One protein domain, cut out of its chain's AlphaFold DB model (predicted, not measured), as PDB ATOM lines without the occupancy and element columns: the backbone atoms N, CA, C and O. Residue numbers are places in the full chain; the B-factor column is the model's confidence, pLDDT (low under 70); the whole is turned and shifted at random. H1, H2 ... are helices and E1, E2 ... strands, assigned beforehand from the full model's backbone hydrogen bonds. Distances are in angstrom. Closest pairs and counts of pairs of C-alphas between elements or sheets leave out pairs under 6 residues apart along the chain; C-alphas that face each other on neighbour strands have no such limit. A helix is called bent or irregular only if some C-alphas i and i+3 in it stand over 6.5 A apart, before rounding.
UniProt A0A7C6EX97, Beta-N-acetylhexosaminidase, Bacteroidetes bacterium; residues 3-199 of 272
ATOM      1  N   LYS A   3     169.952 138.300 262.984       94.94
ATOM      2  CA  LYS A   3     169.611 138.962 264.248       94.94
ATOM      3  C   LYS A   3     170.622 140.072 264.530       94.94
ATOM      4  O   LYS A   3     171.747 140.012 264.034       94.94
ATOM      5  N   ARG A   4     170.229 141.068 265.330       93.88
ATOM      6  CA  ARG A   4     171.162 142.096 265.812       93.88
ATOM      7  C   ARG A   4     172.228 141.455 266.703       93.88
ATOM      8  O   ARG A   4     171.898 140.605 267.530       93.88
ATOM      9  N   GLY A   5     173.479 141.861 266.525       91.25
ATOM     10  CA  GLY A   5     174.628 141.365 267.283       91.25
ATOM     11  C   GLY A   5     175.862 141.113 266.416       91.25
ATOM     12  O   GLY A   5     175.804 141.203 265.192       91.25
ATOM     13  N   GLY A   6     176.972 140.774 267.074       85.69
ATOM     14  CA  GLY A   6     178.286 140.641 266.440       85.69
ATOM     15  C   GLY A   6     178.938 141.993 266.128       85.69
ATOM     16  O   GLY A   6     178.317 143.046 266.255       85.69
ATOM     17  N   GLU A   7     180.198 141.954 265.700       83.75
ATOM     18  CA  GLU A   7     181.014 143.155 265.451       83.75
ATOM     19  C   GLU A   7     180.461 144.037 264.320       83.75
ATOM     20  O   GLU A   7     180.615 145.253 264.348       83.75
ATOM     21  N   ARG A   8     179.748 143.439 263.354       83.75
ATOM     22  CA  ARG A   8     179.147 144.132 262.197       83.75
ATOM     23  C   ARG A   8     177.674 144.518 262.406       83.75
ATOM     24  O   ARG A   8     176.954 144.779 261.444       83.75
ATOM     25  N   GLY A   9     177.179 144.483 263.646       87.25
ATOM     26  CA  GLY A   9     175.804 144.847 264.017       87.25
ATOM     27  C   GLY A   9     174.725 143.808 263.676       87.25
ATOM     28  O   GLY A   9     173.693 143.769 264.351       87.25
ATOM     29  N   TYR A  10     174.969 142.932 262.696       91.00
ATOM     30  CA  TYR A  10     174.116 141.792 262.363       91.00
ATOM     31  C   TYR A  10     174.920 140.503 262.177       91.00
ATOM     32  O   TYR A  10     175.972 140.484 261.536       91.00
ATOM     33  N   MET A  11     174.360 139.392 262.654       93.12
ATOM     34  CA  MET A  11     174.925 138.050 262.496       93.12
ATOM     35  C   MET A  11     173.852 137.042 262.049       93.12
ATOM     36  O   MET A  11     172.659 137.286 262.287       93.12
ATOM     37  N   PRO A  12     174.235 135.907 261.426       95.56
ATOM     38  CA  PRO A  12     173.327 134.784 261.199       95.56
ATOM     39  C   PRO A  12     172.556 134.433 262.471       95.56
ATOM     40  O   PRO A  12     173.130 134.412 263.559       95.56
ATOM     41  N   ASN A  13     171.251 134.191 262.355       96.19
ATOM     42  CA  ASN A  13     170.416 133.802 263.484       96.19
ATOM     43  C   ASN A  13     170.330 132.268 263.577       96.19
ATOM     44  O   ASN A  13     169.559 131.681 262.821       96.19
ATOM     45  N   PRO A  14     171.030 131.594 264.504       92.75
ATOM     46  CA  PRO A  14     171.015 130.133 264.548       92.75
ATOM     47  C   PRO A  14     169.642 129.554 264.920       92.75
ATOM     48  O   PRO A  14     169.365 128.404 264.606       92.75
ATOM     49  N   SER A  15     168.750 130.340 265.545       94.50
ATOM     50  CA  SER A  15     167.418 129.862 265.948       94.50
ATOM     51  C   SER A  15     166.477 129.595 264.770       94.50
ATOM     52  O   SER A  15     165.425 128.990 264.958       94.50
ATOM     53  N   LEU A  16     166.813 130.094 263.577       95.38
ATOM     54  CA  LEU A  16     166.047 129.867 262.349       95.38
ATOM     55  C   LEU A  16     166.769 128.903 261.391       95.38
ATOM     56  O   LEU A  16     166.237 128.605 260.323       95.38
ATOM     57  N   THR A  17     167.956 128.401 261.747       92.25
ATOM     58  CA  THR A  17     168.629 127.342 260.985       92.25
ATOM     59  C   THR A  17     167.786 126.066 261.020       92.25
ATOM     60  O   THR A  17     167.237 125.708 262.060       92.25
ATOM     61  N   GLY A  18     167.674 125.371 259.883       88.38
ATOM     62  CA  GLY A  18     166.861 124.154 259.755       88.38
ATOM     63  C   GLY A  18     165.354 124.406 259.635       88.38
ATOM     64  O   GLY A  18     164.596 123.466 259.418       88.38
ATOM     65  N   GLN A  19     164.918 125.665 259.728       92.62
ATOM     66  CA  GLN A  19     163.560 126.073 259.377       92.62
ATOM     67  C   GLN A  19     163.441 126.285 257.859       92.62
ATOM     68  O   GLN A  19     164.443 126.345 257.146       92.62
ATOM     69  N   GLN A  20     162.217 126.462 257.354       91.62
ATOM     70  CA  GLN A  20     161.945 126.768 255.940       91.62
ATOM     71  C   GLN A  20     162.263 128.236 255.595       91.62
ATOM     72  O   GLN A  20     161.399 129.003 255.179       91.62
ATOM     73  N   VAL A  21     163.511 128.653 255.817       96.62
ATOM     74  CA  VAL A  21     163.996 130.008 255.535       96.62
ATOM     75  C   VAL A  21     165.163 129.920 254.562       96.62
ATOM     76  O   VAL A  21     166.241 129.457 254.928       96.62
ATOM     77  N   VAL A  22     164.953 130.414 253.342       97.56
ATOM     78  CA  VAL A  22     165.959 130.472 252.272       97.56
ATOM     79  C   VAL A  22     166.357 131.934 252.058       97.56
ATOM     80  O   VAL A  22     165.543 132.713 251.559       97.56
ATOM     81  N   PRO A  23     167.559 132.372 252.475       97.75
ATOM     82  CA  PRO A  23     168.011 133.732 252.229       97.75
ATOM     83  C   PRO A  23     168.486 133.897 250.781       97.75
ATOM     84  O   PRO A  23     169.377 133.179 250.329       97.75
ATOM     85  N   TYR A  24     167.934 134.898 250.101       98.25
ATOM     86  CA  TYR A  24     168.428 135.407 248.823       98.25
ATOM     87  C   TYR A  24     169.402 136.540 249.136       98.25
ATOM     88  O   TYR A  24     169.007 137.614 249.599       98.25
ATOM     89  N   VAL A  25     170.696 136.255 249.022       98.00
ATOM     90  CA  VAL A  25     171.752 137.134 249.524       98.00
ATOM     91  C   VAL A  25     172.280 137.990 248.391       98.00
ATOM     92  O   VAL A  25     173.069 137.539 247.565       98.00
ATOM     93  N   TRP A  26     171.852 139.248 248.394       96.38
ATOM     94  CA  TRP A  26     172.261 140.245 247.412       96.38
ATOM     95  C   TRP A  26     173.589 140.933 247.752       96.38
ATOM     96  O   TRP A  26     174.256 141.497 246.888       96.38
ATOM     97  N   ASN A  27     174.006 140.874 249.019       94.06
ATOM     98  CA  ASN A  27     175.191 141.566 249.505       94.06
ATOM     99  C   ASN A  27     176.470 141.094 248.805       94.06
ATOM    100  O   ASN A  27     176.928 139.973 249.010       94.06
ATOM    101  N   SER A  28     177.071 142.001 248.038       90.31
ATOM    102  CA  SER A  28     178.375 141.820 247.393       90.31
ATOM    103  C   SER A  28     179.216 143.108 247.399       90.31
ATOM    104  O   SER A  28     180.111 143.274 246.573       90.31
ATOM    105  N   LEU A  29     178.874 144.050 248.285       85.62
ATOM    106  CA  LEU A  29     179.532 145.348 248.456       85.62
ATOM    107  C   LEU A  29     180.214 145.411 249.825       85.62
ATOM    108  O   LEU A  29     179.672 144.886 250.809       85.62
ATOM    109  N   GLY A  30     181.366 146.082 249.879       83.44
ATOM    110  CA  GLY A  30     182.144 146.303 251.101       83.44
ATOM    111  C   GLY A  30     182.300 145.063 251.995       83.44
ATOM    112  O   GLY A  30     182.468 143.935 251.528       83.44
ATOM    113  N   ASP A  31     182.177 145.278 253.306       85.44
ATOM    114  CA  ASP A  31     182.426 144.264 254.343       85.44
ATOM    115  C   ASP A  31     181.343 143.176 254.450       85.44
ATOM    116  O   ASP A  31     181.407 142.313 255.327       85.44
ATOM    117  N   ASN A  32     180.316 143.207 253.597       90.25
ATOM    118  CA  ASN A  32     179.241 142.211 253.589       90.25
ATOM    119  C   ASN A  32     179.319 141.233 252.415       90.25
ATOM    120  O   ASN A  32     178.405 140.422 252.256       90.25
ATOM    121  N   LEU A  33     180.405 141.253 251.637       92.25
ATOM    122  CA  LEU A  33     180.649 140.289 250.560       92.25
ATOM    123  C   LEU A  33     180.621 138.820 251.041       92.25
ATOM    124  O   LEU A  33     180.251 137.928 250.288       92.25
ATOM    125  N   ASP A  34     180.944 138.564 252.313       95.31
ATOM    126  CA  ASP A  34     180.912 137.228 252.929       95.31
ATOM    127  C   ASP A  34     179.556 136.818 253.528       95.31
ATOM    128  O   ASP A  34     179.447 135.731 254.098       95.31
ATOM    129  N   LEU A  35     178.513 137.655 253.452       96.25
ATOM    130  CA  LEU A  35     177.254 137.390 254.156       96.25
ATOM    131  C   LEU A  35     176.629 136.053 253.737       96.25
ATOM    132  O   LEU A  35     176.124 135.314 254.588       96.25
ATOM    133  N   GLY A  36     176.696 135.730 252.443       97.19
ATOM    134  CA  GLY A  36     176.215 134.455 251.914       97.19
ATOM    135  C   GLY A  36     176.951 133.274 252.539       97.19
ATOM    136  O   GLY A  36     176.327 132.291 252.932       97.19
ATOM    137  N   TYR A  37     178.263 133.410 252.733       97.81
ATOM    138  CA  TYR A  37     179.105 132.376 253.330       97.81
ATOM    139  C   TYR A  37     178.858 132.232 254.822       97.81
ATOM    140  O   TYR A  37     178.695 131.111 255.292       97.81
ATOM    141  N   ARG A  38     178.704 133.333 255.562       96.81
ATOM    142  CA  ARG A  38     178.343 133.293 256.990       96.81
ATOM    143  C   ARG A  38     177.009 132.586 257.226       96.81
ATOM    144  O   ARG A  38     176.880 131.772 258.144       96.81
ATOM    145  N   LEU A  39     176.009 132.869 256.389       97.62
ATOM    146  CA  LEU A  39     174.709 132.197 256.444       97.62
ATOM    147  C   LEU A  39     174.828 130.708 256.091       97.62
ATOM    148  O   LEU A  39     174.350 129.867 256.857       97.62
ATOM    149  N   ALA A  40     175.516 130.374 254.999       98.12
ATOM    150  CA  ALA A  40     175.725 128.991 254.574       98.12
ATOM    151  C   ALA A  40     176.512 128.176 255.616       98.12
ATOM    152  O   ALA A  40     176.117 127.059 255.951       98.12
ATOM    153  N   ASN A  41     177.561 128.751 256.209       97.88
ATOM    154  CA  ASN A  41     178.361 128.153 257.284       97.88
ATOM    155  C   ASN A  41     177.543 127.903 258.563       97.88
ATOM    156  O   ASN A  41     177.888 127.020 259.345       97.88
ATOM    157  N   THR A  42     176.450 128.647 258.766       96.38
ATOM    158  CA  THR A  42     175.502 128.464 259.881       96.38
ATOM    159  C   THR A  42     174.394 127.449 259.551       96.38
ATOM    160  O   THR A  42     173.569 127.144 260.408       96.38
ATOM    161  N   GLY A  43     174.360 126.909 258.327       96.88
ATOM    162  CA  GLY A  43     173.413 125.873 257.900       96.88
ATOM    163  C   GLY A  43     172.185 126.373 257.136       96.88
ATOM    164  O   GLY A  43     171.260 125.594 256.924       96.88
ATOM    165  N   TYR A  44     172.136 127.648 256.735       98.25
ATOM    166  CA  TYR A  44     171.037 128.146 255.904       98.25
ATOM    167  C   TYR A  44     171.177 127.695 254.449       98.25
ATOM    168  O   TYR A  44     172.270 127.833 253.906       98.25
ATOM    169  N   PRO A  45     170.088 127.275 253.784       98.00
ATOM    170  CA  PRO A  45     170.062 127.158 252.330       98.00
ATOM    171  C   PRO A  45     170.070 128.556 251.698       98.00
ATOM    172  O   PRO A  45     169.128 129.314 251.893       98.00
ATOM    173  N   VAL A  46     171.118 128.919 250.964       98.44
ATOM    174  CA  VAL A  46     171.352 130.269 250.430       98.44
ATOM    175  C   VAL A  46     171.254 130.277 248.908       98.44
ATOM    176  O   VAL A  46     171.837 129.424 248.242       98.44
ATOM    177  N   VAL A  47     170.586 131.289 248.361       98.62
ATOM    178  CA  VAL A  47     170.684 131.668 246.945       98.62
ATOM    179  C   VAL A  47     171.554 132.920 246.851       98.62
ATOM    180  O   VAL A  47     171.334 133.877 247.597       98.62
ATOM    181  N   LEU A  48     172.566 132.914 245.983       98.56
ATOM    182  CA  LEU A  48     173.444 134.072 245.783       98.56
ATOM    183  C   LEU A  48     172.892 134.971 244.670       98.56
ATOM    184  O   LEU A  48     172.719 134.531 243.535       98.56
ATOM    185  N   CYS A  49     172.673 136.235 245.017       97.81
ATOM    186  CA  CYS A  49     172.033 137.278 244.210       97.81
ATOM    187  C   CYS A  49     172.952 138.501 244.077       97.81
ATOM    188  O   CYS A  49     172.529 139.640 244.237       97.81
ATOM    189  N   PHE A  50     174.263 138.282 243.967       97.31
ATOM    190  CA  PHE A  50     175.258 139.337 244.153       97.31
ATOM    191  C   PHE A  50     175.060 140.527 243.210       97.31
ATOM    192  O   PHE A  50     175.191 140.392 241.996       97.31
ATOM    193  N   VAL A  51     174.856 141.715 243.785       95.50
ATOM    194  CA  VAL A  51     174.643 142.978 243.054       95.50
ATOM    195  C   VAL A  51     175.684 143.213 241.975       95.50
ATOM    196  O   VAL A  51     175.345 143.502 240.833       95.50
ATOM    197  N   LYS A  52     176.964 143.037 242.312       92.38
ATOM    198  CA  LYS A  52     178.084 143.302 241.397       92.38
ATOM    199  C   LYS A  52     178.174 142.326 240.224       92.38
ATOM    200  O   LYS A  52     179.004 142.534 239.340       92.38
ATOM    201  N   ASN A  53     177.377 141.262 240.227       96.06
ATOM    202  CA  ASN A  53     177.436 140.194 239.239       96.06
ATOM    203  C   ASN A  53     176.107 140.003 238.506       96.06
ATOM    204  O   ASN A  53     176.131 139.673 237.323       96.06
ATOM    205  N   PHE A  54     174.980 140.196 239.193       97.38
ATOM    206  CA  PHE A  54     173.687 139.643 238.795       97.38
ATOM    207  C   PHE A  54     172.524 140.639 238.780       97.38
ATOM    208  O   PHE A  54     171.468 140.307 238.250       97.38
ATOM    209  N   TYR A  55     172.735 141.879 239.233       98.00
ATOM    210  CA  TYR A  55     171.741 142.942 239.077       98.00
ATOM    211  C   TYR A  55     171.835 143.520 237.665       98.00
ATOM    212  O   TYR A  55     172.686 144.356 237.350       98.00
ATOM    213  N   PHE A  56     170.996 143.011 236.772       98.31
ATOM    214  CA  PHE A  56     171.024 143.336 235.351       98.31
ATOM    215  C   PHE A  56     170.355 144.669 235.021       98.31
ATOM    216  O   PHE A  56     170.616 145.187 233.937       98.31
ATOM    217  N   ASP A  57     169.619 145.261 235.968       97.62
ATOM    218  CA  ASP A  57     169.172 146.665 235.974       97.62
ATOM    219  C   ASP A  57     170.331 147.675 236.073       97.62
ATOM    220  O   ASP A  57     170.167 148.852 235.730       97.62
ATOM    221  N   LEU A  58     171.514 147.230 236.515       97.00
ATOM    222  CA  LEU A  58     172.701 148.074 236.540       97.00
ATOM    223  C   LEU A  58     173.277 148.271 235.134       97.00
ATOM    224  O   LEU A  58     173.320 147.343 234.319       97.00
ATOM    225  N   ALA A  59     173.768 149.478 234.858       96.56
ATOM    226  CA  ALA A  59     174.355 149.828 233.569       96.56
ATOM    227  C   ALA A  59     175.549 148.915 233.221       96.56
ATOM    228  O   ALA A  59     176.305 148.475 234.093       96.56
ATOM    229  N   TYR A  60     175.735 148.626 231.927       96.31
ATOM    230  CA  TYR A  60     176.863 147.812 231.444       96.31
ATOM    231  C   TYR A  60     178.218 148.503 231.629       96.31
ATOM    232  O   TYR A  60     179.244 147.838 231.750       96.31
ATOM    233  N   SER A  61     178.245 149.834 231.593       93.50
ATOM    234  CA  SER A  61     179.465 150.631 231.611       93.50
ATOM    235  C   SER A  61     179.235 151.976 232.292       93.50
ATOM    236  O   SER A  61     178.097 152.375 232.522       93.50
ATOM    237  N   ALA A  62     180.332 152.672 232.595       92.31
ATOM    238  CA  ALA A  62     180.316 154.004 233.195       92.31
ATOM    239  C   ALA A  62     180.006 155.135 232.204       92.31
ATOM    240  O   ALA A  62     180.099 156.306 232.570       92.31
ATOM    241  N   ASP A  63     179.698 154.807 230.949       92.62
ATOM    242  CA  ASP A  63     179.348 155.818 229.966       92.62
ATOM    243  C   ASP A  63     178.004 156.472 230.339       92.62
ATOM    244  O   ASP A  63     177.043 155.751 230.614       92.62
ATOM    245  N   PRO A  64     177.902 157.813 230.358       92.62
ATOM    246  CA  PRO A  64     176.674 158.508 230.744       92.62
ATOM    247  C   PRO A  64     175.484 158.237 229.813       92.62
ATOM    248  O   PRO A  64     174.343 158.486 230.205       92.62
ATOM    249  N   GLU A  65     175.720 157.752 228.592       93.62
ATOM    250  CA  GLU A  65     174.662 157.324 227.673       93.62
ATOM    251  C   GLU A  65     174.212 155.875 227.909       93.62
ATOM    252  O   GLU A  65     173.198 155.450 227.352       93.62
ATOM    253  N   GLU A  66     174.945 155.094 228.709       95.12
ATOM    254  CA  GLU A  66     174.573 153.721 229.038       95.12
ATOM    255  C   GLU A  66     173.377 153.722 230.009       95.12
ATOM    256  O   GLU A  66     173.450 154.298 231.098       95.12
ATOM    257  N   PRO A  67     172.252 153.082 229.654       95.19
ATOM    258  CA  PRO A  67     171.079 153.084 230.508       95.19
ATOM    259  C   PRO A  67     171.268 152.103 231.678       95.19
ATOM    260  O   PRO A  67     171.785 151.000 231.506       95.19
ATOM    261  N   GLY A  68     170.800 152.492 232.862       95.75
ATOM    262  CA  GLY A  68     170.741 151.627 234.041       95.75
ATOM    263  C   GLY A  68     171.010 152.385 235.329       95.75
ATOM    264  O   GLY A  68     171.461 153.532 235.315       95.75
ATOM    265  N   LEU A  69     170.708 151.750 236.457       96.00
ATOM    266  CA  LEU A  69     171.173 152.243 237.750       96.00
ATOM    267  C   LEU A  69     172.670 151.920 237.913       96.00
ATOM    268  O   LEU A  69     173.254 151.174 237.132       96.00
ATOM    269  N   TYR A  70     173.317 152.501 238.918       93.62
ATOM    270  CA  TYR A  70     174.756 152.290 239.145       93.62
ATOM    271  C   TYR A  70     175.143 152.340 240.626       93.62
ATOM    272  O   TYR A  70     176.317 152.449 240.970       93.62
ATOM    273  N   TRP A  71     174.165 152.249 241.535       93.06
ATOM    274  CA  TRP A  71     174.408 152.337 242.981       93.06
ATOM    275  C   TRP A  71     175.317 151.209 243.502       93.06
ATOM    276  O   TRP A  71     176.003 151.391 244.503       93.06
ATOM    277  N   GLY A  72     175.336 150.059 242.816       89.88
ATOM    278  CA  GLY A  72     176.199 148.910 243.105       89.88
ATOM    279  C   GLY A  72     177.389 148.749 242.151       89.88
ATOM    280  O   GLY A  72     178.063 147.719 242.195       89.88
ATOM    281  N   GLY A  73     177.639 149.737 241.285       91.00
ATOM    282  CA  GLY A  73     178.620 149.678 240.201       91.00
ATOM    283  C   GLY A  73     178.003 149.307 238.848       91.00
ATOM    284  O   GLY A  73     176.816 149.519 238.616       91.00
ATOM    285  N   PHE A  74     178.833 148.758 237.958       93.44
ATOM    286  CA  PHE A  74     178.466 148.390 236.587       93.44
ATOM    287  C   PHE A  74     178.562 146.881 236.388       93.44
ATOM    288  O   PHE A  74     179.524 146.249 236.848       93.44
ATOM    289  N   VAL A  75     177.590 146.318 235.675       95.25
ATOM    290  CA  VAL A  75     177.496 144.880 235.416       95.25
ATOM    291  C   VAL A  75     177.531 144.652 233.916       95.25
ATOM    292  O   VAL A  75     176.506 144.729 233.249       95.25
ATOM    293  N   ASP A  76     178.725 144.385 233.391       95.75
ATOM    294  CA  ASP A  76     178.906 143.843 232.049       95.75
ATOM    295  C   ASP A  76     178.809 142.310 232.076       95.75
ATOM    296  O   ASP A  76     178.526 141.685 233.097       95.75
ATOM    297  N   GLU A  77     179.056 141.681 230.941       96.88
ATOM    298  CA  GLU A  77     178.945 140.239 230.755       96.88
ATOM    299  C   GLU A  77     180.100 139.459 231.388       96.88
ATOM    300  O   GLU A  77     179.974 138.254 231.627       96.88
ATOM    301  N   LYS A  78     181.214 140.132 231.697       96.00
ATOM    302  CA  LYS A  78     182.347 139.530 232.406       96.00
ATOM    303  C   LYS A  78     182.026 139.333 233.877       96.00
ATOM    304  O   LYS A  78     182.459 138.333 234.444       96.00
ATOM    305  N   LYS A  79     181.267 140.238 234.504       95.38
ATOM    306  CA  LYS A  79     180.912 140.128 235.931       95.38
ATOM    307  C   LYS A  79     180.239 138.796 236.301       95.38
ATOM    308  O   LYS A  79     180.752 138.134 237.206       95.38
ATOM    309  N   PRO A  80     179.149 138.352 235.646       97.06
ATOM    310  CA  PRO A  80     178.573 137.038 235.914       97.06
ATOM    311  C   PRO A  80     179.507 135.902 235.476       97.06
ATOM    312  O   PRO A  80     179.660 134.931 236.211       97.06
ATOM    313  N   PHE A  81     180.184 136.030 234.327       97.81
ATOM    314  CA  PHE A  81     181.053 134.973 233.797       97.81
ATOM    315  C   PHE A  81     182.232 134.658 234.731       97.81
ATOM    316  O   PHE A  81     182.554 133.493 234.952       97.81
ATOM    317  N   PHE A  82     182.858 135.675 235.319       96.31
ATOM    318  CA  PHE A  82     184.023 135.530 236.192       96.31
ATOM    319  C   PHE A  82     183.700 135.191 237.643       96.31
ATOM    320  O   PHE A  82     184.634 134.897 238.386       96.31
ATOM    321  N   LEU A  83     182.429 135.213 238.059       96.12
ATOM    322  CA  LEU A  83     182.083 134.913 239.445       96.12
ATOM    323  C   LEU A  83     182.574 133.517 239.844       96.12
ATOM    324  O   LEU A  83     182.241 132.527 239.201       96.12
ATOM    325  N   MET A  84     183.269 133.440 240.973       96.06
ATOM    326  CA  MET A  84     183.557 132.190 241.671       96.06
ATOM    327  C   MET A  84     182.561 132.036 242.831       96.06
ATOM    328  O   MET A  84     182.780 132.602 243.900       96.06
ATOM    329  N   PRO A  85     181.440 131.306 242.677       96.19
ATOM    330  CA  PRO A  85     180.350 131.336 243.658       96.19
ATOM    331  C   PRO A  85     180.758 130.773 245.024       96.19
ATOM    332  O   PRO A  85     180.260 131.215 246.057       96.19
ATOM    333  N   TYR A  86     181.716 129.845 245.044       96.81
ATOM    334  CA  TYR A  86     182.252 129.256 246.269       96.81
ATOM    335  C   TYR A  86     183.485 129.984 246.827       96.81
ATOM    336  O   TYR A  86     183.966 129.590 247.889       96.81
ATOM    337  N   ASP A  87     184.001 131.001 246.127       94.69
ATOM    338  CA  ASP A  87     185.163 131.796 246.547       94.69
ATOM    339  C   ASP A  87     185.209 133.165 245.830       94.69
ATOM    340  O   ASP A  87     186.101 133.464 245.034       94.69
ATOM    341  N   VAL A  88     184.201 134.004 246.086       94.50
ATOM    342  CA  VAL A  88     183.962 135.260 245.349       94.50
ATOM    343  C   VAL A  88     185.137 136.235 245.427       94.50
ATOM    344  O   VAL A  88     185.381 136.999 244.487       94.50
ATOM    345  N   PHE A  89     185.909 136.176 246.512       93.06
ATOM    346  CA  PHE A  89     187.068 137.031 246.749       93.06
ATOM    347  C   PHE A  89     188.094 136.885 245.625       93.06
ATOM    348  O   PHE A  89     188.545 137.883 245.072       93.06
ATOM    349  N   ARG A  90     188.376 135.655 245.183       91.50
ATOM    350  CA  ARG A  90     189.371 135.378 244.132       91.50
ATOM    351  C   ARG A  90     188.938 135.786 242.723       91.50
ATOM    352  O   ARG A  90     189.770 135.739 241.814       91.50
ATOM    353  N   SER A  91     187.686 136.224 242.573       90.88
ATOM    354  CA  SER A  91     187.116 136.832 241.364       90.88
ATOM    355  C   SER A  91     186.800 138.331 241.501       90.88
ATOM    356  O   SER A  91     186.263 138.931 240.569       90.88
ATOM    357  N   THR A  92     187.123 138.956 242.639       89.88
ATOM    358  CA  THR A  92     186.823 140.372 242.911       89.88
ATOM    359  C   THR A  92     188.110 141.195 242.925       89.88
ATOM    360  O   THR A  92     188.764 141.324 243.951       89.88
ATOM    361  N   PHE A  93     188.483 141.759 241.773       86.19
ATOM    362  CA  PHE A  93     189.749 142.494 241.602       86.19
ATOM    363  C   PHE A  93     189.622 144.016 241.688       86.19
ATOM    364  O   PHE A  93     190.626 144.715 241.582       86.19
ATOM    365  N   TRP A  94     188.408 144.540 241.858       85.12
ATOM    366  CA  TRP A  94     188.162 145.976 241.945       85.12
ATOM    367  C   TRP A  94     187.243 146.308 243.111       85.12
ATOM    368  O   TRP A  94     186.274 145.589 243.384       85.12
ATOM    369  N   ASP A  95     187.529 147.426 243.767       81.44
ATOM    370  CA  ASP A  95     186.657 147.964 244.803       81.44
ATOM    371  C   ASP A  95     185.388 148.618 244.224       81.44
ATOM    372  O   ASP A  95     185.117 148.572 243.021       81.44
ATOM    373  N   ASP A  96     184.564 149.195 245.099       74.69
ATOM    374  CA  ASP A  96     183.304 149.855 244.727       74.69
ATOM    375  C   ASP A  96     183.512 151.106 243.846       74.69
ATOM    376  O   ASP A  96     182.570 151.564 243.205       74.69
ATOM    377  N   PHE A  97     184.744 151.620 243.751       73.50
ATOM    378  CA  PHE A  97     185.125 152.773 242.930       73.50
ATOM    379  C   PHE A  97     185.880 152.374 241.653       73.50
ATOM    380  O   PHE A  97     186.386 153.239 240.939       73.50
ATOM    381  N   GLY A  98     185.991 151.074 241.358       73.50
ATOM    382  CA  GLY A  98     186.690 150.571 240.175       73.50
ATOM    383  C   GLY A  98     188.217 150.613 240.280       73.50
ATOM    384  O   GLY A  98     188.899 150.444 239.269       73.50
ATOM    385  N   ARG A  99     188.781 150.817 241.476       81.06
ATOM    386  CA  ARG A  99     190.234 150.781 241.691       81.06
ATOM    387  C   ARG A  99     190.689 149.330 241.851       81.06
ATOM    388  O   ARG A  99     189.989 148.567 242.517       81.06
ATOM    389  N   PRO A 100     191.832 148.932 241.265       84.88
ATOM    390  CA  PRO A 100     192.345 147.578 241.423       84.88
ATOM    391  C   PRO A 100     192.689 147.301 242.890       84.88
ATOM    392  O   PRO A 100     193.253 148.157 243.575       84.88
ATOM    393  N   VAL A 101     192.376 146.097 243.362       87.81
ATOM    394  CA  VAL A 101     192.703 145.628 244.712       87.81
ATOM    395  C   VAL A 101     193.364 144.257 244.668       87.81
ATOM    396  O   VAL A 101     193.057 143.433 243.811       87.81
ATOM    397  N   ASP A 102     194.262 144.013 245.621       85.75
ATOM    398  CA  ASP A 102     194.780 142.678 245.924       85.75
ATOM    399  C   ASP A 102     193.719 141.933 246.752       85.75
ATOM    400  O   ASP A 102     193.501 142.311 247.910       85.75
ATOM    401  N   PRO A 103     193.034 140.912 246.200       86.00
ATOM    402  CA  PRO A 103     191.896 140.304 246.879       86.00
ATOM    403  C   PRO A 103     192.271 139.608 248.188       86.00
ATOM    404  O   PRO A 103     191.483 139.615 249.136       86.00
ATOM    405  N   GLU A 104     193.480 139.050 248.275       82.62
ATOM    406  CA  GLU A 104     193.934 138.367 249.487       82.62
ATOM    407  C   GLU A 104     194.089 139.353 250.645       82.62
ATOM    408  O   GLU A 104     193.748 139.034 251.783       82.62
ATOM    409  N   LYS A 105     194.525 140.585 250.356       87.88
ATOM    410  CA  LYS A 105     194.633 141.657 251.356       87.88
ATOM    411  C   LYS A 105     193.293 142.329 251.622       87.88
ATOM    412  O   LYS A 105     192.930 142.522 252.779       87.88
ATOM    413  N   ALA A 106     192.560 142.678 250.566       88.56
ATOM    414  CA  ALA A 106     191.302 143.415 250.664       88.56
ATOM    415  C   ALA A 106     190.238 142.640 251.451       88.56
ATOM    416  O   ALA A 106     189.436 143.241 252.161       88.56
ATOM    417  N   TYR A 107     190.257 141.309 251.361       90.81
ATOM    418  CA  TYR A 107     189.235 140.444 251.948       90.81
ATOM    419  C   TYR A 107     189.789 139.483 253.004       90.81
ATOM    420  O   TYR A 107     189.138 138.488 253.325       90.81
ATOM    421  N   ALA A 108     190.975 139.752 253.562       90.88
ATOM    422  CA  ALA A 108     191.614 138.898 254.571       90.88
ATOM    423  C   ALA A 108     190.716 138.643 255.798       90.88
ATOM    424  O   ALA A 108     190.671 137.533 256.321       90.88
ATOM    425  N   ASN A 109     189.956 139.661 256.217       91.31
ATOM    426  CA  ASN A 109     189.101 139.617 257.409       91.31
ATOM    427  C   ASN A 109     187.682 139.081 257.138       91.31
ATOM    428  O   ASN A 109     186.829 139.098 258.028       91.31
ATOM    429  N   LEU A 110     187.396 138.665 255.901       93.75
ATOM    430  CA  LEU A 110     186.083 138.168 255.497       93.75
ATOM    431  C   LEU A 110     186.009 136.640 255.596       93.75
ATOM    432  O   LEU A 110     186.951 135.926 255.247       93.75
ATOM    433  N   GLU A 111     184.873 136.125 256.063       95.06
ATOM    434  CA  GLU A 111     184.704 134.694 256.313       95.06
ATOM    435  C   GLU A 111     184.669 133.900 254.997       95.06
ATOM    436  O   GLU A 111     183.892 134.196 254.088       95.06
ATOM    437  N   ARG A 112     185.513 132.867 254.888       96.50
ATOM    438  CA  ARG A 112     185.511 131.945 253.745       96.50
ATOM    439  C   ARG A 112     184.374 130.930 253.867       96.50
ATOM    440  O   ARG A 112     184.000 130.516 254.968       96.50
ATOM    441  N   LEU A 113     183.847 130.484 252.729       97.94
ATOM    442  CA  LEU A 113     182.893 129.382 252.701       97.94
ATOM    443  C   LEU A 113     183.585 128.084 253.128       97.94
ATOM    444  O   LEU A 113     184.573 127.668 252.521       97.94
ATOM    445  N   LYS A 114     183.058 127.423 254.158       98.25
ATOM    446  CA  LYS A 114     183.595 126.138 254.616       98.25
ATOM    447  C   LYS A 114     183.303 125.042 253.584       98.25
ATOM    448  O   LYS A 114     182.205 125.035 253.016       98.25
ATOM    449  N   PRO A 115     184.221 124.085 253.345       97.56
ATOM    450  CA  PRO A 115     184.004 123.008 252.378       97.56
ATOM    451  C   PRO A 115     182.683 122.251 252.580       97.56
ATOM    452  O   PRO A 115     181.943 122.031 251.621       97.56
ATOM    453  N   GLU A 116     182.337 121.922 253.823       97.75
ATOM    454  CA  GLU A 116     181.104 121.224 254.199       97.75
ATOM    455  C   GLU A 116     179.831 122.062 254.011       97.75
ATOM    456  O   GLU A 116     178.736 121.504 253.912       97.75
ATOM    457  N   ALA A 117     179.967 123.389 253.941       98.12
ATOM    458  CA  ALA A 117     178.872 124.333 253.753       98.12
ATOM    459  C   ALA A 117     178.583 124.629 252.274       98.12
ATOM    460  O   ALA A 117     177.560 125.240 251.979       98.12
ATOM    461  N   LYS A 118     179.408 124.161 251.323       97.69
ATOM    462  CA  LYS A 118     179.145 124.337 249.878       97.69
ATOM    463  C   LYS A 118     177.771 123.815 249.461       97.69
ATOM    464  O   LYS A 118     177.079 124.476 248.698       97.69
ATOM    465  N   LYS A 119     177.338 122.688 250.039       97.62
ATOM    466  CA  LYS A 119     176.007 122.090 249.818       97.62
ATOM    467  C   LYS A 119     174.838 122.995 250.224       97.62
ATOM    468  O   LYS A 119     173.706 122.736 249.834       97.62
ATOM    469  N   ASN A 120     175.104 124.009 251.047       98.12
ATOM    470  CA  ASN A 120     174.101 124.954 251.509       98.12
ATOM    471  C   ASN A 120     173.931 126.128 250.532       98.12
ATOM    472  O   ASN A 120     172.986 126.892 250.683       98.12
ATOM    473  N   ILE A 121     174.796 126.281 249.524       98.31
ATOM    474  CA  ILE A 121     174.549 127.191 248.401       98.31
ATOM    475  C   ILE A 121     173.653 126.455 247.402       98.31
ATOM    476  O   ILE A 121     174.096 125.525 246.734       98.31
ATOM    477  N   LEU A 122     172.383 126.851 247.319       98.06
ATOM    478  CA  LEU A 122     171.393 126.221 246.445       98.06
ATOM    479  C   LEU A 122     171.579 126.592 244.973       98.06
ATOM    480  O   LEU A 122     171.226 125.812 244.094       98.06
ATOM    481  N   GLY A 123     172.092 127.791 244.707       98.00
ATOM    482  CA  GLY A 123     172.268 128.281 243.350       98.00
ATOM    483  C   GLY A 123     172.441 129.789 243.278       98.00
ATOM    484  O   GLY A 123     172.656 130.469 244.287       98.00
ATOM    485  N   LEU A 124     172.351 130.284 242.049       98.62
ATOM    486  CA  LEU A 124     172.519 131.684 241.680       98.62
ATOM    487  C   LEU A 124     171.198 132.216 241.128       98.62
ATOM    488  O   LEU A 124     170.427 131.462 240.532       98.62
ATOM    489  N   GLN A 125     170.961 133.511 241.283       98.56
ATOM    490  CA  GLN A 125     169.842 134.205 240.660       98.56
ATOM    491  C   GLN A 125     170.335 135.524 240.069       98.56
ATOM    492  O   GLN A 125     171.238 136.137 240.632       98.56
ATOM    493  N   ALA A 126     169.749 135.909 238.934       98.44
ATOM    494  CA  ALA A 126     169.890 137.232 238.349       98.44
ATOM    495  C   ALA A 126     168.612 138.047 238.512       98.44
ATOM    496  O   ALA A 126     167.500 137.521 238.423       98.44
ATOM    497  N   GLU A 127     168.791 139.336 238.758       98.00
ATOM    498  CA  GLU A 127     167.754 140.289 239.101       98.00
ATOM    499  C   GLU A 127     167.601 141.299 237.968       98.00
ATOM    500  O   GLU A 127     168.580 141.805 237.426       98.00
ATOM    501  N   LEU A 128     166.359 141.631 237.633       98.00
ATOM    502  CA  LEU A 128     166.052 142.758 236.766       98.00
ATOM    503  C   LEU A 128     165.010 143.621 237.466       98.00
ATOM    504  O   LEU A 128     163.809 143.355 237.389       98.00
ATOM    505  N   TRP A 129     165.486 144.640 238.171       98.00
ATOM    506  CA  TRP A 129     164.629 145.677 238.729       98.00
ATOM    507  C   TRP A 129     164.177 146.648 237.630       98.00
ATOM    508  O   TRP A 129     164.843 146.819 236.607       98.00
ATOM    509  N   SER A 130     162.983 147.221 237.787       96.94
ATOM    510  CA  SER A 130     162.265 147.873 236.686       96.94
ATOM    511  C   SER A 130     162.059 149.377 236.858       96.94
ATOM    512  O   SER A 130     161.234 149.951 236.151       96.94
ATOM    513  N   GLU A 131     162.775 150.039 237.768       97.19
ATOM    514  CA  GLU A 131     162.621 151.475 238.047       97.19
ATOM    515  C   GLU A 131     162.833 152.334 236.793       97.19
ATOM    516  O   GLU A 131     162.116 153.310 236.576       97.19
ATOM    517  N   THR A 132     163.811 151.973 235.956       94.88
ATOM    518  CA  THR A 132     164.183 152.721 234.741       94.88
ATOM    519  C   THR A 132     163.716 152.054 233.443       94.88
ATOM    520  O   THR A 132     163.861 152.650 232.365       94.88
ATOM    521  N   LEU A 133     163.120 150.858 233.524       95.25
ATOM    522  CA  LEU A 133     162.611 150.097 232.381       95.25
ATOM    523  C   LEU A 133     161.288 150.694 231.896       95.25
ATOM    524  O   LEU A 133     160.196 150.283 232.276       95.25
ATOM    525  N   ARG A 134     161.402 151.710 231.042       94.19
ATOM    526  CA  ARG A 134     160.260 152.495 230.548       94.19
ATOM    527  C   ARG A 134     159.577 151.891 229.327       94.19
ATOM    528  O   ARG A 134     158.479 152.323 228.984       94.19
ATOM    529  N   LYS A 135     160.229 150.948 228.646       93.56
ATOM    530  CA  LYS A 135     159.691 150.283 227.458       93.56
ATOM    531  C   LYS A 135     160.063 148.796 227.444       93.56
ATOM    532  O   LYS A 135     161.139 148.468 227.950       93.56
ATOM    533  N   PRO A 136     159.234 147.914 226.857       89.69
ATOM    534  CA  PRO A 136     159.515 146.478 226.798       89.69
ATOM    535  C   PRO A 136     160.865 146.141 226.159       89.69
ATOM    536  O   PRO A 136     161.560 145.250 226.633       89.69
ATOM    537  N   GLU A 137     161.294 146.902 225.152       91.31
ATOM    538  CA  GLU A 137     162.557 146.681 224.435       91.31
ATOM    539  C   GLU A 137     163.784 146.854 225.347       91.31
ATOM    540  O   GLU A 137     164.841 146.274 225.104       91.31
ATOM    541  N   MET A 138     163.651 147.632 226.429       95.81
ATOM    542  CA  MET A 138     164.727 147.808 227.405       95.81
ATOM    543  C   MET A 138     164.986 146.530 228.203       95.81
ATOM    544  O   MET A 138     166.116 146.316 228.626       95.81
ATOM    545  N   VAL A 139     163.981 145.668 228.391       96.62
ATOM    546  CA  VAL A 139     164.155 144.387 229.094       96.62
ATOM    547  C   VAL A 139     165.200 143.541 228.370       96.62
ATOM    548  O   VAL A 139     166.142 143.049 228.984       96.62
ATOM    549  N   GLU A 140     165.078 143.427 227.050       96.31
ATOM    550  CA  GLU A 140     165.996 142.641 226.224       96.31
ATOM    551  C   GLU A 140     167.394 143.259 226.194       96.31
ATOM    552  O   GLU A 140     168.378 142.534 226.337       96.31
ATOM    553  N   TYR A 141     167.485 144.589 226.106       97.38
ATOM    554  CA  TYR A 141     168.764 145.295 226.111       97.38
ATOM    555  C   TYR A 141     169.538 145.091 227.417       97.38
ATOM    556  O   TYR A 141     170.751 144.922 227.393       97.38
ATOM    557  N   TYR A 142     168.843 145.126 228.555       97.69
ATOM    558  CA  TYR A 142     169.456 145.006 229.879       97.69
ATOM    559  C   TYR A 142     169.855 143.565 230.212       97.69
ATOM    560  O   TYR A 142     170.880 143.336 230.858       97.69
ATOM    561  N   LEU A 143     169.049 142.594 229.772       97.25
ATOM    562  CA  LEU A 143     169.305 141.176 230.005       97.25
ATOM    563  C   LEU A 143     170.356 140.613 229.052       97.25
ATOM    564  O   LEU A 143     171.197 139.817 229.472       97.25
ATOM    565  N   LEU A 144     170.299 140.958 227.764       97.69
ATOM    566  CA  LEU A 144     171.084 140.289 226.734       97.69
ATOM    567  C   LEU A 144     172.256 141.162 226.269       97.69
ATOM    568  O   LEU A 144     172.041 142.284 225.808       97.69
ATOM    569  N   PRO A 145     173.500 140.646 226.315       97.25
ATOM    570  CA  PRO A 145     173.853 139.229 226.513       97.25
ATOM    571  C   PRO A 145     174.303 138.813 227.936       97.25
ATOM    572  O   PRO A 145     174.772 137.685 228.089       97.25
ATOM    573  N   LYS A 146     174.140 139.633 228.995       97.94
ATOM    574  CA  LYS A 146     174.551 139.261 230.377       97.94
ATOM    575  C   LYS A 146     173.960 137.923 230.835       97.94
ATOM    576  O   LYS A 146     174.637 137.137 231.496       97.94
ATOM    577  N   LEU A 147     172.717 137.643 230.441       98.44
ATOM    578  CA  LEU A 147     172.001 136.414 230.774       98.44
ATOM    579  C   LEU A 147     172.692 135.158 230.231       98.44
ATOM    580  O   LEU A 147     172.642 134.118 230.882       98.44
ATOM    581  N   ILE A 148     173.392 135.251 229.096       98.44
ATOM    582  CA  ILE A 148     174.171 134.135 228.540       98.44
ATOM    583  C   ILE A 148     175.358 133.820 229.459       98.44
ATOM    584  O   ILE A 148     175.583 132.662 229.804       98.44
ATOM    585  N   SER A 149     176.080 134.845 229.922       98.44
ATOM    586  CA  SER A 149     177.166 134.685 230.896       98.44
ATOM    587  C   SER A 149     176.684 134.165 232.251       98.44
ATOM    588  O   SER A 149     177.369 133.358 232.878       98.44
ATOM    589  N   PHE A 150     175.511 134.609 232.715       98.69
ATOM    590  CA  PHE A 150     174.892 134.067 233.927       98.69
ATOM    591  C   PHE A 150     174.539 132.592 233.764       98.69
ATOM    592  O   PHE A 150     174.876 131.800 234.639       98.69
ATOM    593  N   ALA A 151     173.916 132.213 232.645       98.50
ATOM    594  CA  ALA A 151     173.554 130.827 232.373       98.50
ATOM    595  C   ALA A 151     174.788 129.914 232.348       98.50
ATOM    596  O   ALA A 151     174.766 128.856 232.971       98.50
ATOM    597  N   GLU A 152     175.880 130.350 231.710       98.19
ATOM    598  CA  GLU A 152     177.159 129.630 231.729       98.19
ATOM    599  C   GLU A 152     177.644 129.411 233.164       98.19
ATOM    600  O   GLU A 152     177.922 128.284 233.563       98.19
ATOM    601  N   ARG A 153     177.682 130.469 233.980       98.00
ATOM    602  CA  ARG A 153     178.165 130.370 235.360       98.00
ATOM    603  C   ARG A 153     177.251 129.541 236.269       98.00
ATOM    604  O   ARG A 153     177.738 128.848 237.159       98.00
ATOM    605  N   ALA A 154     175.941 129.634 236.085       97.75
ATOM    606  CA  ALA A 154     174.966 128.931 236.911       97.75
ATOM    607  C   ALA A 154     174.871 127.433 236.583       97.75
ATOM    608  O   ALA A 154     174.460 126.656 237.443       97.75
ATOM    609  N   TRP A 155     175.231 127.031 235.360       98.12
ATOM    610  CA  TRP A 155     175.042 125.666 234.867       98.12
ATOM    611  C   TRP A 155     176.342 124.875 234.702       98.12
ATOM    612  O   TRP A 155     176.386 123.687 235.033       98.12
ATOM    613  N   SER A 156     177.387 125.494 234.153       97.00
ATOM    614  CA  SER A 156     178.608 124.784 233.778       97.00
ATOM    615  C   SER A 156     179.426 124.350 235.000       97.00
ATOM    616  O   SER A 156     179.389 124.996 236.052       97.00
ATOM    617  N   PRO A 157     180.224 123.270 234.878       95.69
ATOM    618  CA  PRO A 157     181.231 122.937 235.877       95.69
ATOM    619  C   PRO A 157     182.180 124.111 236.139       95.69
ATOM    620  O   PRO A 157     182.439 124.922 235.249       95.69
ATOM    621  N   ALA A 158     182.757 124.155 237.344       94.81
ATOM    622  CA  ALA A 158     183.778 125.142 237.680       94.81
ATOM    623  C   ALA A 158     184.929 125.096 236.648       94.81
ATOM    624  O   ALA A 158     185.501 124.021 236.418       94.81
ATOM    625  N   PRO A 159     185.275 126.224 236.006       96.12
ATOM    626  CA  PRO A 159     186.316 126.258 234.998       96.12
ATOM    627  C   PRO A 159     187.695 126.037 235.620       96.12
ATOM    628  O   PRO A 159     187.956 126.363 236.777       96.12
ATOM    629  N   ALA A 160     188.616 125.506 234.814       95.75
ATOM    630  CA  ALA A 160     189.937 125.087 235.278       95.75
ATOM    631  C   ALA A 160     190.737 126.214 235.958       95.75
ATOM    632  O   ALA A 160     191.504 125.946 236.884       95.75
ATOM    633  N   TRP A 161     190.537 127.469 235.538       95.06
ATOM    634  CA  TRP A 161     191.239 128.621 236.102       95.06
ATOM    635  C   TRP A 161     190.885 128.903 237.571       95.06
ATOM    636  O   TRP A 161     191.689 129.515 238.271       95.06
ATOM    637  N   GLU A 162     189.757 128.407 238.096       94.50
ATOM    638  CA  GLU A 162     189.413 128.544 239.525       94.50
ATOM    639  C   GLU A 162     190.399 127.811 240.446       94.50
ATOM    640  O   GLU A 162     190.643 128.227 241.585       94.50
ATOM    641  N   ASN A 163     191.016 126.743 239.939       93.00
ATOM    642  CA  ASN A 163     191.970 125.927 240.686       93.00
ATOM    643  C   ASN A 163     193.396 126.504 240.667       93.00
ATOM    644  O   ASN A 163     194.271 125.987 241.360       93.00
ATOM    645  N   LEU A 164     193.645 127.575 239.905       92.38
ATOM    646  CA  LEU A 164     194.962 128.204 239.815       92.38
ATOM    647  C   LEU A 164     195.242 129.061 241.053       92.38
ATOM    648  O   LEU A 164     194.523 130.023 241.349       92.38
ATOM    649  N   THR A 165     196.305 128.717 241.776       85.69
ATOM    650  CA  THR A 165     196.724 129.404 243.005       85.69
ATOM    651  C   THR A 165     197.290 130.792 242.713       85.69
ATOM    652  O   THR A 165     196.905 131.754 243.378       85.69
ATOM    653  N   GLY A 166     198.127 130.915 241.682       87.38
ATOM    654  CA  GLY A 166     198.713 132.181 241.254       87.38
ATOM    655  C   GLY A 166     197.679 133.146 240.665       87.38
ATOM    656  O   GLY A 166     196.807 132.760 239.882       87.38
ATOM    657  N   THR A 167     197.725 134.405 241.106       86.62
ATOM    658  CA  THR A 167     196.754 135.433 240.703       86.62
ATOM    659  C   THR A 167     196.909 135.807 239.232       86.62
ATOM    660  O   THR A 167     195.902 135.916 238.534       86.62
ATOM    661  N   GLU A 168     198.139 135.958 238.741       89.88
ATOM    662  CA  GLU A 168     198.401 136.324 237.343       89.88
ATOM    663  C   GLU A 168     197.996 135.200 236.385       89.88
ATOM    664  O   GLU A 168     197.296 135.442 235.403       89.88
ATOM    665  N   GLU A 169     198.343 133.956 236.711       93.12
ATOM    666  CA  GLU A 169     197.978 132.772 235.936       93.12
ATOM    667  C   GLU A 169     196.463 132.567 235.917       93.12
ATOM    668  O   GLU A 169     195.891 132.252 234.871       93.12
ATOM    669  N   ARG A 170     195.791 132.791 237.055       93.25
ATOM    670  CA  ARG A 170     194.326 132.758 237.133       93.25
ATOM    671  C   ARG A 170     193.705 133.814 236.230       93.25
ATOM    672  O   ARG A 170     192.834 133.468 235.439       93.25
ATOM    673  N   ILE A 171     194.167 135.063 236.292       92.31
ATOM    674  CA  ILE A 171     193.665 136.148 235.435       92.31
ATOM    675  C   ILE A 171     193.901 135.828 233.954       92.31
ATOM    676  O   ILE A 171     192.994 135.999 233.140       92.31
ATOM    677  N   ALA A 172     195.078 135.311 233.595       95.06
ATOM    678  CA  ALA A 172     195.368 134.888 232.229       95.06
ATOM    679  C   ALA A 172     194.410 133.776 231.766       95.06
ATOM    680  O   ALA A 172     193.851 133.858 230.669       95.06
ATOM    681  N   GLY A 173     194.155 132.781 232.621       96.69
ATOM    682  CA  GLY A 173     193.187 131.713 232.372       96.69
ATOM    683  C   GLY A 173     191.756 132.228 232.211       96.69
ATOM    684  O   GLY A 173     191.082 131.854 231.254       96.69
ATOM    685  N   MET A 174     191.317 133.138 233.085       96.19
ATOM    686  CA  MET A 174     190.013 133.807 233.006       96.19
ATOM    687  C   MET A 174     189.857 134.555 231.680       96.19
ATOM    688  O   MET A 174     188.849 134.404 230.994       96.19
ATOM    689  N   MET A 175     190.866 135.328 231.279       95.94
ATOM    690  CA  MET A 175     190.828 136.107 230.041       95.94
ATOM    691  C   MET A 175     190.859 135.232 228.787       95.94
ATOM    692  O   MET A 175     190.137 135.514 227.830       95.94
ATOM    693  N   ALA A 176     191.645 134.154 228.779       96.88
ATOM    694  CA  ALA A 176     191.644 133.185 227.684       96.88
ATOM    695  C   ALA A 176     190.274 132.501 227.542       96.88
ATOM    696  O   ALA A 176     189.764 132.329 226.432       96.88
ATOM    697  N   ASP A 177     189.658 132.157 228.672       97.94
ATOM    698  CA  ASP A 177     188.329 131.560 228.726       97.94
ATOM    699  C   ASP A 177     187.246 132.525 228.229       97.94
ATOM    700  O   ASP A 177     186.453 132.179 227.351       97.94
ATOM    701  N   TRP A 178     187.296 133.776 228.694       97.62
ATOM    702  CA  TRP A 178     186.428 134.854 228.231       97.62
ATOM    703  C   TRP A 178     186.555 135.098 226.729       97.62
ATOM    704  O   TRP A 178     185.545 135.245 226.048       97.62
ATOM    705  N   ASN A 179     187.769 135.122 226.179       96.62
ATOM    706  CA  ASN A 179     187.969 135.341 224.745       96.62
ATOM    707  C   ASN A 179     187.324 134.227 223.912       96.62
ATOM    708  O   ASN A 179     186.680 134.507 222.902       96.62
ATOM    709  N   ARG A 180     187.430 132.966 224.354       97.25
ATOM    710  CA  ARG A 180     186.751 131.837 223.701       97.25
ATOM    711  C   ARG A 180     185.229 131.960 223.812       97.25
ATOM    712  O   ARG A 180     184.520 131.749 222.830       97.25
ATOM    713  N   PHE A 181     184.734 132.294 225.001       98.19
ATOM    714  CA  PHE A 181     183.304 132.402 225.280       98.19
ATOM    715  C   PHE A 181     182.647 133.569 224.530       98.19
ATOM    716  O   PHE A 181     181.657 133.375 223.829       98.19
ATOM    717  N   SER A 182     183.237 134.762 224.588       97.75
ATOM    718  CA  SER A 182     182.767 135.952 223.866       97.75
ATOM    719  C   SER A 182     182.824 135.770 222.345       97.75
ATOM    720  O   SER A 182     181.876 136.141 221.655       97.75
ATOM    721  N   ALA A 183     183.856 135.110 221.809       96.75
ATOM    722  CA  ALA A 183     183.888 134.752 220.391       96.75
ATOM    723  C   ALA A 183     182.711 133.838 220.001       96.75
ATOM    724  O   ALA A 183     182.102 134.021 218.948       96.75
ATOM    725  N   LYS A 184     182.337 132.888 220.870       97.19
ATOM    726  CA  LYS A 184     181.160 132.033 220.665       97.19
ATOM    727  C   LYS A 184     179.849 132.816 220.764       97.19
ATOM    728  O   LYS A 184     178.949 132.561 219.968       97.19
ATOM    729  N   ILE A 185     179.739 133.788 221.674       97.75
ATOM    730  CA  ILE A 185     178.574 134.687 221.719       97.75
ATOM    731  C   ILE A 185     178.408 135.387 220.367       97.75
ATOM    732  O   ILE A 185     177.332 135.309 219.778       97.75
ATOM    733  N   ALA A 186     179.472 135.989 219.830       96.81
ATOM    734  CA  ALA A 186     179.401 136.679 218.544       96.81
ATOM    735  C   ALA A 186     179.106 135.750 217.363       96.81
ATOM    736  O   ALA A 186     178.279 136.080 216.516       96.81
ATOM    737  N   ALA A 187     179.788 134.607 217.295       95.94
ATOM    738  CA  ALA A 187     179.699 133.703 216.154       95.94
ATOM    739  C   ALA A 187     178.434 132.833 216.160       95.94
ATOM    740  O   ALA A 187     177.999 132.389 215.099       95.94
ATOM    741  N   CYS A 188     177.868 132.544 217.334       95.81
ATOM    742  CA  CYS A 188     176.789 131.568 217.477       95.81
ATOM    743  C   CYS A 188     175.547 132.131 218.162       95.81
ATOM    744  O   CYS A 188     174.445 131.863 217.694       95.81
ATOM    745  N   GLU A 189     175.688 132.871 219.262       97.19
ATOM    746  CA  GLU A 189     174.522 133.277 220.054       97.19
ATOM    747  C   GLU A 189     173.841 134.532 219.501       97.19
ATOM    748  O   GLU A 189     172.619 134.549 219.411       97.19
ATOM    749  N   PHE A 190     174.588 135.535 219.029       97.50
ATOM    750  CA  PHE A 190     174.003 136.695 218.342       97.50
ATOM    751  C   PHE A 190     173.176 136.297 217.106       97.50
ATOM    752  O   PHE A 190     171.999 136.653 217.075       97.50
ATOM    753  N   PRO A 191     173.674 135.458 216.171       96.38
ATOM    754  CA  PRO A 191     172.849 134.980 215.058       96.38
ATOM    755  C   PRO A 191     171.571 134.247 215.485       96.38
ATOM    756  O   PRO A 191     170.560 134.326 214.793       96.38
ATOM    757  N   LYS A 192     171.585 133.530 216.618       97.00
ATOM    758  CA  LYS A 192     170.365 132.909 217.159       97.00
ATOM    759  C   LYS A 192     169.413 133.965 217.709       97.00
ATOM    760  O   LYS A 192     168.225 133.910 217.411       97.00
ATOM    761  N   LEU A 193     169.915 134.918 218.493       97.19
ATOM    762  CA  LEU A 193     169.113 136.015 219.037       97.19
ATOM    763  C   LEU A 193     168.500 136.890 217.939       97.19
ATOM    764  O   LEU A 193     167.456 137.484 218.168       97.19
ATOM    765  N   ASP A 194     169.098 136.945 216.753       96.69
ATOM    766  CA  ASP A 194     168.538 137.665 215.607       96.69
ATOM    767  C   ASP A 194     167.269 137.022 215.032       96.69
ATOM    768  O   ASP A 194     166.455 137.723 214.435       96.69
ATOM    769  N   VAL A 195     167.084 135.708 215.203       96.38
ATOM    770  CA  VAL A 195     165.992 134.953 214.558       96.38
ATOM    771  C   VAL A 195     165.002 134.336 215.542       96.38
ATOM    772  O   VAL A 195     163.823 134.178 215.219       96.38
ATOM    773  N   LEU A 196     165.451 133.974 216.746       95.38
ATOM    774  CA  LEU A 196     164.595 133.379 217.768       95.38
ATOM    775  C   LEU A 196     163.516 134.375 218.194       95.38
ATOM    776  O   LEU A 196     163.800 135.543 218.437       95.38
ATOM    777  N   ASN A 197     162.275 133.894 218.295       93.75
ATOM    778  CA  ASN A 197     161.106 134.672 218.719       93.75
ATOM    779  C   ASN A 197     160.883 135.986 217.938       93.75
ATOM    780  O   ASN A 197     160.283 136.915 218.465       93.75
ATOM    781  N   GLY A 198     161.335 136.059 216.680       93.19
ATOM    782  CA  GLY A 198     161.215 137.267 215.853       93.19
ATOM    783  C   GLY A 198     162.366 138.266 216.010       93.19
ATOM    784  O   GLY A 198     162.328 139.321 215.381       93.19
ATOM    785  N   GLY A 199     163.395 137.914 216.785       95.69
ATOM    786  CA  GLY A 199     164.601 138.706 216.983       95.69
ATOM    787  C   GLY A 199     164.561 139.538 218.264       95.69
ATOM    788  O   GLY A 199     163.601 140.253 218.526       95.69
TER     789      GLY A 199
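What this domain is: This is residues 3 to 199 of the 272 residues of the protein "Beta-N-acetylhexosaminidase" of Bacteroidetes bacterium (UniProt A0A7C6EX97). A small core of short helices, H2, H3 and H8, lies between a tiny two-stranded sheet, E2 and E3, and one long helix, H10, which runs past the other side of that core. Beyond the sheet come H1 and H6 and then, at the far end, E1; H4 and H5 form a corner of their own, H9 sits near the beginning of H10, and long links without named elements join several parts. The printed part has 197 residues with ten named helices and three named strands, in the order E1 H1 E2 H2 H3 H4 H5 H6 E3 H7 H8 H9 H10; the sheet is E2 beside E3, parallel, and the class is mostly helix, with 94 residues, under half, in named elements. The whole is compact, with a radius of gyration of the C-alphas of 17.6 A and spans of 51 by 40 by 31 A.

How they stand to each other: E2, residues 46 to 48, and E3, residues 121 to 124, are parallel neighbours at 27 degrees, with N 122 and O 46 2.8 A apart and N 48 and O 123 3.0 A apart, both within hydrogen-bond range. Residues 24 to 25 pair with residues 47 to 48 of E2, parallel. H1, residues 35 to 41, comes closest to E2 at the C-alphas of Ala 40 and Val 46, 6.2 A. H1 touches H6, residues 115 to 120, about perpendicular at 73 degrees, closest at the C-alphas of Asn 41 and Ala 117, 5.2 A. E2, H2 to H6 and E3 form a strand-helix-strand unit, two parallel neighbour strands with helices between them along the chain. E1, residues 10 to 12, pairs with no named strand and is apart from E2; residues 3 to 4 pair with its residues 10 to 11, antiparallel. The closest C-alphas of E3 and H8, residues 146 to 155, are those of Leu 124 and Ala 154, 6.0 A. The hub is H3, residues 78 to 82, which touches H8 at Phe 81 and Ser 149, C-alphas 4.9 A apart. H3 touches H2, residues 51 to 54, at Asn 53 and Pro 80, C-alphas 4.7 A apart. H3 only just touches H10, residues 167 to 198, with 3 pairs of C-alphas within 8 A, made by residues 174 to 178 of H10 alone. H9, residues 160 to 163, touches H10 at Trp 161 and Gly 173, C-alphas 5.2 A apart. H4, residues 88 to 91, touches H5, residues 103 to 106, at Phe 89 and Pro 103, C-alphas 5.8 A apart. H7, residues 136 to 143, and H8 meet only through their link. In H1, H3 and H8 every O i to N i+4 pair is within hydrogen-bond range, against 3 of 4 in H7, 23 of 28 in H10 and 0 of 2 in H6, where 2 of 3 O i to N i+3 pairs are; H2, H4, H5 and H9 are too short for an O i to N i+4 pair.

Where its parts are: E2 begins at C-alpha 46, (171.352, 130.269, 250.430), and E3 is 8.3 A long. H10 runs 43.4 A from C-alpha 167 at (196.754, 135.433, 240.703) to C-alpha 198 at (161.215, 137.267, 215.853), with a kink of 38 degrees near residue 191. H10 is irregular, C-alphas 194 and 197 being 8.6 A apart, and H6 only just so, with C-alphas 116 and 119 6.8 A apart. H8 is 14.3 A long, H7 11.6 A, H6 10.1 A and H1 9.8 A.

The domain as a whole: The two C-alphas farthest apart are those of Gly 5 and Val 195, 53.8 A. The printed part has no cut. The long links are E1 to H1, H2 to H3, H4 to H5 and E3 to H7. The mean pLDDT of the printed part is 94.3, and no printed residue is under 70.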